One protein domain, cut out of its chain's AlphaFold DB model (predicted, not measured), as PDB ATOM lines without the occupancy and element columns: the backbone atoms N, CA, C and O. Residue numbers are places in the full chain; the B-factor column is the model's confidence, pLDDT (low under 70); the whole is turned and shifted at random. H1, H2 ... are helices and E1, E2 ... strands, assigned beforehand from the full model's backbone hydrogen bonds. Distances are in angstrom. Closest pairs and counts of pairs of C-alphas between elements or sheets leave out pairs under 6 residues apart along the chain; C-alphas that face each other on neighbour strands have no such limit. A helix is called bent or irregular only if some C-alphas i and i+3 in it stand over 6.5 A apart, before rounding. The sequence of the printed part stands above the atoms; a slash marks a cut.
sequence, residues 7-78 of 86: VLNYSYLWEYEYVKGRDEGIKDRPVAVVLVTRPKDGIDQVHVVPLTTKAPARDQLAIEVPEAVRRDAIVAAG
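Overview. This is residues 7 to 78 of the 86 residues of an uncharacterized protein of Sphingomonas sp. (UniProt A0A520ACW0). Look first for a strongly twisted sheet of three strands, whose long inner strand E2 bends and makes a hairpin with E3. The small helix H1 sits off the sheet, while a long loop of residues 51 to 66 leads out and back to H2, which meets the sheet with its residues 72 to 76; residues 66 to 71 stick out. You have 72 printed residues, in the order E1, H1, E2, E3, H2; the sheet order is E1, E2, E3, antiparallel. The class is mixed, helices and strands, with 35 residues in named elements, under half. The whole is loose, with a radius of gyration of the C-alphas of 14.7 A and spans of 38 by 33 by 28 A.

Arrangement. Begin at edge strand E1, residues 7 to 11, antiparallel to E2, residues 28 to 37, at 117 degrees; N 8 and O 31 are 2.9 A apart, within hydrogen-bond range. The other edge strand, E3, residues 45 to 50, is the antiparallel neighbour of E2 at 137 degrees, with N 47 and O 35 at 2.8 A, within hydrogen-bond range. H1, residues 15 to 18, is not on the sheet and is too short for an O i to N i+4 pair. H2, residues 67 to 76, is on the sheet at a height over the sheet of 10.7 A; the closest C-alphas of H2 and E1 are those of Ala 76 and Val 7, 5.8 A apart. In H2, 4 of 6 O i to N i+4 pairs are within range; it is irregular, C-alphas 68 and 71 being 7.5 A apart.

Along the chain. Find C-alpha 7 at (87.854, -25.233, 55.546); from there E1 runs 13.1 A. H1 spans 5.1 A. E2 covers 23.4 A and bends by 71 degrees at residue 34; E3 covers 16.1 A. H2 runs 14.9 A to C-alpha 76 at (85.054, -25.415, 60.590).

Size, cuts and confidence. The C-alphas of Gly 21 and Ala 68 are the farthest apart, 41.5 A. The printed part has no cut, and the link from E3 to H2 is long. Look for pLDDT under 70 at residues 12 to 14 and 23 to 27.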
ATOM      1  N   VAL A   7      89.157 -24.740  55.999       92.25
ATOM      2  CA  VAL A   7      87.854 -25.233  55.546       92.25
ATOM      3  C   VAL A   7      86.886 -24.061  55.459       92.25
ATOM      4  O   VAL A   7      86.736 -23.304  56.416       92.25
ATOM      5  N   LEU A   8      86.229 -23.924  54.312       89.25
ATOM      6  CA  LEU A   8      85.279 -22.861  54.004       89.25
ATOM      7  C   LEU A   8      83.919 -23.463  53.657       89.25
ATOM      8  O   LEU A   8      83.855 -24.583  53.152       89.25
ATOM      9  N   ASN A   9      82.846 -22.696  53.839       85.62
ATOM     10  CA  ASN A   9      81.566 -22.998  53.206       85.62
ATOM     11  C   ASN A   9      81.466 -22.238  51.889       85.62
ATOM     12  O   ASN A   9      81.569 -21.015  51.854       85.62
ATOM     13  N   TYR A  10      81.302 -22.992  50.806       79.62
ATOM     14  CA  TYR A  10      81.086 -22.457  49.475       79.62
ATOM     15  C   TYR A  10      79.625 -22.666  49.081       79.62
ATOM     16  O   TYR A  10      79.163 -23.809  48.967       79.62
ATOM     17  N   SER A  11      78.914 -21.562  48.858       76.50
ATOM     18  CA  SER A  11      77.555 -21.553  48.315       76.50
ATOM     19  C   SER A  11      77.611 -21.897  46.831       76.50
ATOM     20  O   SER A  11      77.761 -21.031  45.970       76.50
ATOM     21  N   TYR A  12      77.555 -23.193  46.523       67.00
ATOM     22  CA  TYR A  12      77.702 -23.673  45.151       67.00
ATOM     23  C   TYR A  12      76.454 -23.349  44.332       67.00
ATOM     24  O   TYR A  12      75.421 -24.001  44.503       67.00
ATOM     25  N   LEU A  13      76.559 -22.363  43.441       69.44
ATOM     26  CA  LEU A  13      75.515 -22.024  42.485       69.44
ATOM     27  C   LEU A  13      75.521 -23.037  41.340       69.44
ATOM     28  O   LEU A  13      76.449 -23.081  40.532       69.44
ATOM     29  N   TRP A  14      74.485 -23.869  41.262       69.88
ATOM     30  CA  TRP A  14      74.355 -24.789  40.137       69.88
ATOM     31  C   TRP A  14      74.050 -24.020  38.850       69.88
ATOM     32  O   TRP A  14      73.332 -23.024  38.870       69.88
ATOM     33  N   GLU A  15      74.511 -24.523  37.705       70.38
ATOM     34  CA  GLU A  15      74.255 -23.899  36.398       70.38
ATOM     35  C   GLU A  15      72.753 -23.649  36.155       70.38
ATOM     36  O   GLU A  15      72.362 -22.577  35.705       70.38
ATOM     37  N   TYR A  16      71.876 -24.582  36.548       74.88
ATOM     38  CA  TYR A  16      70.425 -24.390  36.432       74.88
ATOM     39  C   TYR A  16      69.861 -23.325  37.394       74.88
ATOM     40  O   TYR A  16      68.768 -22.814  37.155       74.88
ATOM     41  N   GLU A  17      70.540 -23.027  38.506       76.50
ATOM     42  CA  GLU A  17      70.171 -21.957  39.445       76.50
ATOM     43  C   GLU A  17      70.615 -20.605  38.900       76.50
ATOM     44  O   GLU A  17      69.826 -19.661  38.917       76.50
ATOM     45  N   TYR A  18      71.820 -20.553  38.326       74.94
ATOM     46  CA  TYR A  18      72.333 -19.388  37.612       74.94
ATOM     47  C   TYR A  18      71.420 -19.006  36.442       74.94
ATOM     48  O   TYR A  18      70.968 -17.869  36.340       74.94
ATOM     49  N   VAL A  19      71.031 -19.982  35.613       82.00
ATOM     50  CA  VAL A  19      70.086 -19.773  34.498       82.00
ATOM     51  C   VAL A  19      68.705 -19.298  34.984       82.00
ATOM     52  O   VAL A  19      67.978 -18.645  34.239       82.00
ATOM     53  N   LYS A  20      68.339 -19.566  36.244       82.19
ATOM     54  CA  LYS A  20      67.111 -19.061  36.887       82.19
ATOM     55  C   LYS A  20      67.286 -17.696  37.568       82.19
ATOM     56  O   LYS A  20      66.373 -17.265  38.268       82.19
ATOM     57  N   GLY A  21      68.419 -17.024  37.363       79.38
ATOM     58  CA  GLY A  21      68.692 -15.680  37.872       79.38
ATOM     59  C   GLY A  21      69.107 -15.631  39.340       79.38
ATOM     60  O   GLY A  21      68.897 -14.611  39.986       79.38
ATOM     61  N   ARG A  22      69.636 -16.730  39.897       70.38
ATOM     62  CA  ARG A  22      70.265 -16.697  41.223       70.38
ATOM     63  C   ARG A  22      71.740 -16.365  41.083       70.38
ATOM     64  O   ARG A  22      72.418 -16.968  40.261       70.38
ATOM     65  N   ASP A  23      72.219 -15.482  41.948       62.81
ATOM     66  CA  ASP A  23      73.638 -15.122  42.030       62.81
ATOM     67  C   ASP A  23      74.403 -15.994  43.043       62.81
ATOM     68  O   ASP A  23      75.627 -16.076  42.993       62.81
ATOM     69  N   GLU A  24      73.685 -16.706  43.922       64.19
ATOM     70  CA  GLU A  24      74.257 -17.594  44.939       64.19
ATOM     71  C   GLU A  24      73.505 -18.929  45.042       64.19
ATOM     72  O   GLU A  24      72.278 -19.013  44.895       64.19
ATOM     73  N   GLY A  25      74.265 -19.997  45.289       66.62
ATOM     74  CA  GLY A  25      73.731 -21.339  45.472       66.62
ATOM     75  C   GLY A  25      73.063 -21.531  46.825       66.62
ATOM     76  O   GLY A  25      73.535 -21.043  47.841       66.62
ATOM     77  N   ILE A  26      71.997 -22.330  46.868       67.56
ATOM     78  CA  ILE A  26      71.198 -22.561  48.094       67.56
ATOM     79  C   ILE A  26      71.906 -23.523  49.064       67.56
ATOM     80  O   ILE A  26      71.410 -23.840  50.144       67.56
ATOM     81  N   LYS A  27      73.043 -24.085  48.650       69.38
ATOM     82  CA  LYS A  27      73.651 -25.219  49.325       69.38
ATOM     83  C   LYS A  27      75.071 -24.928  49.754       69.38
ATOM     84  O   LYS A  27      75.988 -25.000  48.937       69.38
ATOM     85  N   ASP A  28      75.231 -24.772  51.060       73.81
ATOM     86  CA  ASP A  28      76.534 -24.765  51.703       73.81
ATOM     87  C   ASP A  28      77.235 -26.100  51.473       73.81
ATOM     88  O   ASP A  28      76.749 -27.188  51.830       73.81
ATOM     89  N   ARG A  29      78.388 -26.018  50.816       82.69
ATOM     90  CA  ARG A  29      79.310 -27.131  50.654       82.69
ATOM     91  C   ARG A  29      80.579 -26.810  51.418       82.69
ATOM     92  O   ARG A  29      81.251 -25.848  51.053       82.69
ATOM     93  N   PRO A  30      80.941 -27.617  52.421       90.19
ATOM     94  CA  PRO A  30      82.248 -27.473  53.010       90.19
ATOM     95  C   PRO A  30      83.304 -27.887  51.997       90.19
ATOM     96  O   PRO A  30      83.193 -28.925  51.337       90.19
ATOM     97  N   VAL A  31      84.321 -27.052  51.865       91.88
ATOM     98  CA  VAL A  31      85.443 -27.251  50.961       91.88
ATOM     99  C   VAL A  31      86.742 -26.989  51.705       91.88
ATOM    100  O   VAL A  31      86.793 -26.116  52.566       91.88
ATOM    101  N   ALA A  32      87.795 -27.730  51.379       93.69
ATOM    102  CA  ALA A  32      89.136 -27.461  51.883       93.69
ATOM    103  C   ALA A  32      89.928 -26.664  50.844       93.69
ATOM    104  O   ALA A  32      89.946 -27.029  49.666       93.69
ATOM    105  N   VAL A  33      90.604 -25.600  51.271       94.19
ATOM    106  CA  VAL A  33      91.537 -24.846  50.428       94.19
ATOM    107  C   VAL A  33      92.805 -25.670  50.249       94.19
ATOM    108  O   VAL A  33      93.454 -26.041  51.225       94.19
ATOM    109  N   VAL A  34      93.177 -25.947  48.999       95.31
ATOM    110  CA  VAL A  34      94.386 -26.727  48.675       95.31
ATOM    111  C   VAL A  34      95.496 -25.870  48.083       95.31
ATOM    112  O   VAL A  34      96.669 -26.196  48.237       95.31
ATOM    113  N   LEU A  35      95.143 -24.766  47.423       95.50
ATOM    114  CA  LEU A  35      96.101 -23.870  46.789       95.50
ATOM    115  C   LEU A  35      95.492 -22.478  46.629       95.50
ATOM    116  O   LEU A  35      94.320 -22.344  46.289       95.50
ATOM    117  N   VAL A  36      96.312 -21.446  46.809       94.06
ATOM    118  CA  VAL A  36      95.984 -20.074  46.416       94.06
ATOM    119  C   VAL A  36      97.029 -19.617  45.411       94.06
ATOM    120  O   VAL A  36      98.225 -19.675  45.697       94.06
ATOM    121  N   THR A  37      96.592 -19.198  44.227       94.19
ATOM    122  CA  THR A  37      97.471 -18.663  43.186       94.19
ATOM    123  C   THR A  37      97.222 -17.176  42.993       94.19
ATOM    124  O   THR A  37      96.098 -16.695  43.118       94.19
ATOM    125  N   ARG A  38      98.292 -16.435  42.695       91.19
ATOM    126  CA  ARG A  38      98.239 -15.001  42.411       91.19
ATOM    127  C   ARG A  38      98.666 -14.759  40.962       91.19
ATOM    128  O   ARG A  38      99.868 -14.638  40.706       91.19
ATOM    129  N   PRO A  39      97.726 -14.754  40.004       87.44
ATOM    130  CA  PRO A  39      98.025 -14.402  38.623       87.44
ATOM    131  C   PRO A  39      98.460 -12.931  38.523       87.44
ATOM    132  O   PRO A  39      98.149 -12.104  39.384       87.44
ATOM    133  N   LYS A  40      99.209 -12.595  37.468       84.19
ATOM    134  CA  LYS A  40      99.769 -11.240  37.266       84.19
ATOM    135  C   LYS A  40      98.688 -10.174  37.040       84.19
ATOM    136  O   LYS A  40      98.935  -8.990  37.225       84.19
ATOM    137  N   ASP A  41      97.516 -10.631  36.641       80.56
ATOM    138  CA  ASP A  41      96.322  -9.921  36.206       80.56
ATOM    139  C   ASP A  41      95.380  -9.560  37.375       80.56
ATOM    140  O   ASP A  41      94.393  -8.857  37.181       80.56
ATOM    141  N   GLY A  42      95.750  -9.924  38.611       80.69
ATOM    142  CA  GLY A  42      95.349  -9.171  39.807       80.69
ATOM    143  C   GLY A  42      94.200  -9.734  40.644       80.69
ATOM    144  O   GLY A  42      93.788  -9.070  41.591       80.69
ATOM    145  N   ILE A  43      93.710 -10.944  40.360       86.94
ATOM    146  CA  ILE A  43      92.692 -11.614  41.190       86.94
ATOM    147  C   ILE A  43      93.252 -12.934  41.715       86.94
ATOM    148  O   ILE A  43      93.520 -13.842  40.933       86.94
ATOM    149  N   ASP A  44      93.408 -13.046  43.037       90.50
ATOM    150  CA  ASP A  44      93.839 -14.290  43.682       90.50
ATOM    151  C   ASP A  44      92.819 -15.408  43.394       90.50
ATOM    152  O   ASP A  44      91.623 -15.256  43.655       90.50
ATOM    153  N   GLN A  45      93.283 -16.540  42.864       91.44
ATOM    154  CA  GLN A  45      92.451 -17.720  42.643       91.44
ATOM    155  C   GLN A  45      92.629 -18.699  43.799       91.44
ATOM    156  O   GLN A  45      93.742 -19.124  44.116       91.44
ATOM    157  N   VAL A  46      91.517 -19.085  44.419       92.19
ATOM    158  CA  VAL A  46      91.485 -20.064  45.507       92.19
ATOM    159  C   VAL A  46      90.998 -21.391  44.939       92.19
ATOM    160  O   VAL A  46      89.859 -21.509  44.492       92.19
ATOM    161  N   HIS A  47      91.860 -22.401  44.960       92.94
ATOM    162  CA  HIS A  47      91.520 -23.755  44.555       92.94
ATOM    163  C   HIS A  47      91.072 -24.540  45.780       92.94
ATOM    164  O   HIS A  47      91.784 -24.619  46.787       92.94
ATOM    165  N   VAL A  48      89.891 -25.138  45.675       92.62
ATOM    166  CA  VAL A  48      89.250 -25.861  46.767       92.62
ATOM    167  C   VAL A  48      88.851 -27.266  46.332       92.62
ATOM    168  O   VAL A  48      88.577 -27.504  45.155       92.62
ATOM    169  N   VAL A  49      88.788 -28.192  47.286       92.25
ATOM    170  CA  VAL A  49      88.245 -29.542  47.083       92.25
ATOM    171  C   VAL A  49      87.022 -29.763  47.971       92.25
ATOM    172  O   VAL A  49      87.030 -29.344  49.130       92.25
ATOM    173  N   PRO A  50      85.957 -30.408  47.466       90.69
ATOM    174  CA  PRO A  50      84.754 -30.644  48.248       90.69
ATOM    175  C   PRO A  50      84.996 -31.664  49.363       90.69
ATOM    176  O   PRO A  50      85.589 -32.719  49.140       90.69
ATOM    177  N   LEU A  51      84.465 -31.376  50.551       90.19
ATOM    178  CA  LEU A  51      84.399 -32.313  51.666       90.19
ATOM    179  C   LEU A  51      83.024 -32.985  51.696       90.19
ATOM    180  O   LEU A  51      81.981 -32.351  51.525       90.19
ATOM    181  N   THR A  52      83.009 -34.296  51.924       85.69
ATOM    182  CA  THR A  52      81.778 -35.087  51.963       85.69
ATOM    183  C   THR A  52      81.869 -36.185  53.011       85.69
ATOM    184  O   THR A  52      82.914 -36.797  53.201       85.69
ATOM    185  N   THR A  53      80.749 -36.455  53.681       86.88
ATOM    186  CA  THR A  53      80.584 -37.620  54.565       86.88
ATOM    187  C   THR A  53      80.138 -38.869  53.806       86.88
ATOM    188  O   THR A  53      80.132 -39.964  54.360       86.88
ATOM    189  N   LYS A  54      79.738 -38.721  52.539       88.06
ATOM    190  CA  LYS A  54      79.399 -39.847  51.671       88.06
ATOM    191  C   LYS A  54      80.674 -40.501  51.159       88.06
ATOM    192  O   LYS A  54      81.572 -39.793  50.707       88.06
ATOM    193  N   ALA A  55      80.692 -41.830  51.169       88.31
ATOM    194  CA  ALA A  55      81.749 -42.598  50.534       88.31
ATOM    195  C   ALA A  55      81.858 -42.242  49.034       88.31
ATOM    196  O   ALA A  55      80.826 -41.995  48.397       88.31
ATOM    197  N   PRO A  56      83.080 -42.205  48.475       91.19
ATOM    198  CA  PRO A  56      83.286 -41.985  47.049       91.19
ATOM    199  C   PRO A  56      82.697 -43.135  46.221       91.19
ATOM    200  O   PRO A  56      82.603 -44.274  46.686       91.19
ATOM    201  N   ALA A  57      82.313 -42.844  44.976       92.69
ATOM    202  CA  ALA A  57      82.001 -43.891  44.005       92.69
ATOM    203  C   ALA A  57      83.257 -44.716  43.657       92.69
ATOM    204  O   ALA A  57      84.384 -44.295  43.908       92.69
ATOM    205  N   ARG A  58      83.069 -45.902  43.063       89.44
ATOM    206  CA  ARG A  58      84.150 -46.874  42.794       89.44
ATOM    207  C   ARG A  58      85.293 -46.318  41.928       89.44
ATOM    208  O   ARG A  58      86.418 -46.790  42.041       89.44
ATOM    209  N   ASP A  59      84.994 -45.360  41.066       93.12
ATOM    210  CA  ASP A  59      85.894 -44.695  40.121       93.12
ATOM    211  C   ASP A  59      86.234 -43.250  40.522       93.12
ATOM    212  O   ASP A  59      86.965 -42.556  39.815       93.12
ATOM    213  N   GLN A  60      85.733 -42.785  41.669       91.75
ATOM    214  CA  GLN A  60      85.967 -41.431  42.143       91.75
ATOM    215  C   GLN A  60      87.249 -41.368  42.976       91.75
ATOM    216  O   GLN A  60      87.363 -42.001  44.026       91.75
ATOM    217  N   LEU A  61      88.198 -40.537  42.543       92.88
ATOM    218  CA  LEU A  61      89.373 -40.212  43.345       92.88
ATOM    219  C   LEU A  61      88.950 -39.404  44.576       92.88
ATOM    220  O   LEU A  61      88.315 -38.356  44.461       92.88
ATOM    221  N   ALA A  62      89.324 -39.892  45.754       92.81
ATOM    222  CA  ALA A  62      89.091 -39.217  47.019       92.81
ATOM    223  C   ALA A  62      90.228 -39.517  47.995       92.81
ATOM    224  O   ALA A  62      90.859 -40.573  47.935       92.81
ATOM    225  N   ILE A  63      90.463 -38.575  48.902       92.56
ATOM    226  CA  ILE A  63      91.390 -38.726  50.019       92.56
ATOM    227  C   ILE A  63      90.542 -38.739  51.285       92.56
ATOM    228  O   ILE A  63      89.729 -37.840  51.501       92.56
ATOM    229  N   GLU A  64      90.709 -39.773  52.105       92.50
ATOM    230  CA  GLU A  64      90.036 -39.844  53.396       92.50
ATOM    231  C   GLU A  64      90.603 -38.784  54.343       92.50
ATOM    232  O   GLU A  64      91.818 -38.625  54.468       92.50
ATOM    233  N   VAL A  65      89.713 -38.058  55.022       90.69
ATOM    234  CA  VAL A  65      90.108 -37.125  56.078       90.69
ATOM    235  C   VAL A  65      90.500 -37.942  57.311       90.69
ATOM    236  O   VAL A  65      89.635 -38.631  57.861       90.69
ATOM    237  N   PRO A  66      91.759 -37.862  57.785       92.25
ATOM    238  CA  PRO A  66      92.195 -38.643  58.933       92.25
ATOM    239  C   PRO A  66      91.349 -38.359  60.172       92.25
ATOM    240  O   PRO A  66      90.991 -37.212  60.453       92.25
ATOM    241  N   GLU A  67      91.084 -39.394  60.969       90.31
ATOM    242  CA  GLU A  67      90.265 -39.269  62.178       90.31
ATOM    243  C   GLU A  67      90.777 -38.185  63.139       90.31
ATOM    244  O   GLU A  67      89.973 -37.445  63.709       90.31
ATOM    245  N   ALA A  68      92.100 -38.045  63.253       93.88
ATOM    246  CA  ALA A  68      92.752 -37.069  64.121       93.88
ATOM    247  C   ALA A  68      92.317 -35.616  63.855       93.88
ATOM    248  O   ALA A  68      92.269 -34.827  64.792       93.88
ATOM    249  N   VAL A  69      91.964 -35.275  62.609       90.56
ATOM    250  CA  VAL A  69      91.587 -33.908  62.192       90.56
ATOM    251  C   VAL A  69      90.118 -33.794  61.765       90.56
ATOM    252  O   VAL A  69      89.634 -32.713  61.429       90.56
ATOM    253  N   ARG A  70      89.367 -34.903  61.798       88.62
ATOM    254  CA  ARG A  70      87.970 -34.964  61.342       88.62
ATOM    255  C   ARG A  70      87.055 -34.034  62.137       88.62
ATOM    256  O   ARG A  70      86.161 -33.422  61.559       88.62
ATOM    257  N   ARG A  71      87.254 -33.937  63.458       87.88
ATOM    258  CA  ARG A  71      86.438 -33.061  64.319       87.88
ATOM    259  C   ARG A  71      86.605 -31.594  63.938       87.88
ATOM    260  O   ARG A  71      85.601 -30.915  63.753       87.88
ATOM    261  N   ASP A  72      87.842 -31.148  63.761       87.00
ATOM    262  CA  ASP A  72      88.143 -29.755  63.428       87.00
ATOM    263  C   ASP A  72      87.571 -29.390  62.057       87.00
ATOM    264  O   ASP A  72      86.928 -28.351  61.909       87.00
ATOM    265  N   ALA A  73      87.682 -30.303  61.084       84.88
ATOM    266  CA  ALA A  73      87.068 -30.141  59.771       84.88
ATOM    267  C   ALA A  73      85.536 -30.017  59.847       84.88
ATOM    268  O   ALA A  73      84.964 -29.164  59.176       84.88
ATOM    269  N   ILE A  74      84.861 -30.823  60.678       84.06
ATOM    270  CA  ILE A  74      83.400 -30.754  60.882       84.06
ATOM    271  C   ILE A  74      82.985 -29.414  61.497       84.06
ATOM    272  O   ILE A  74      82.014 -28.804  61.045       84.06
ATOM    273  N   VAL A  75      83.713 -28.957  62.521       83.75
ATOM    274  CA  VAL A  75      83.429 -27.694  63.216       83.75
ATOM    275  C   VAL A  75      83.616 -26.508  62.271       83.75
ATOM    276  O   VAL A  75      82.711 -25.677  62.154       83.75
ATOM    277  N   ALA A  76      84.745 -26.463  61.559       81.50
ATOM    278  CA  ALA A  76      85.054 -25.415  60.590       81.50
ATOM    279  C   ALA A  76      84.042 -25.386  59.433       81.50
ATOM    280  O   ALA A  76      83.561 -24.324  59.052       81.50
ATOM    281  N   ALA A  77      83.624 -26.560  58.960       78.56
ATOM    282  CA  ALA A  77      82.565 -26.725  57.971       78.56
ATOM    283  C   ALA A  77      81.162 -26.329  58.474       78.56
ATOM    284  O   ALA A  77      80.228 -26.201  57.686       78.56
ATOM    285  N   GLY A  78      80.960 -26.201  59.788       75.25
ATOM    286  CA  GLY A  78      79.632 -25.985  60.367       75.25
ATOM    287  C   GLY A  78      78.642 -27.122  60.086       75.25
ATOM    288  O   GLY A  78      77.435 -26.913  60.194       75.25
TER     289      GLY A  78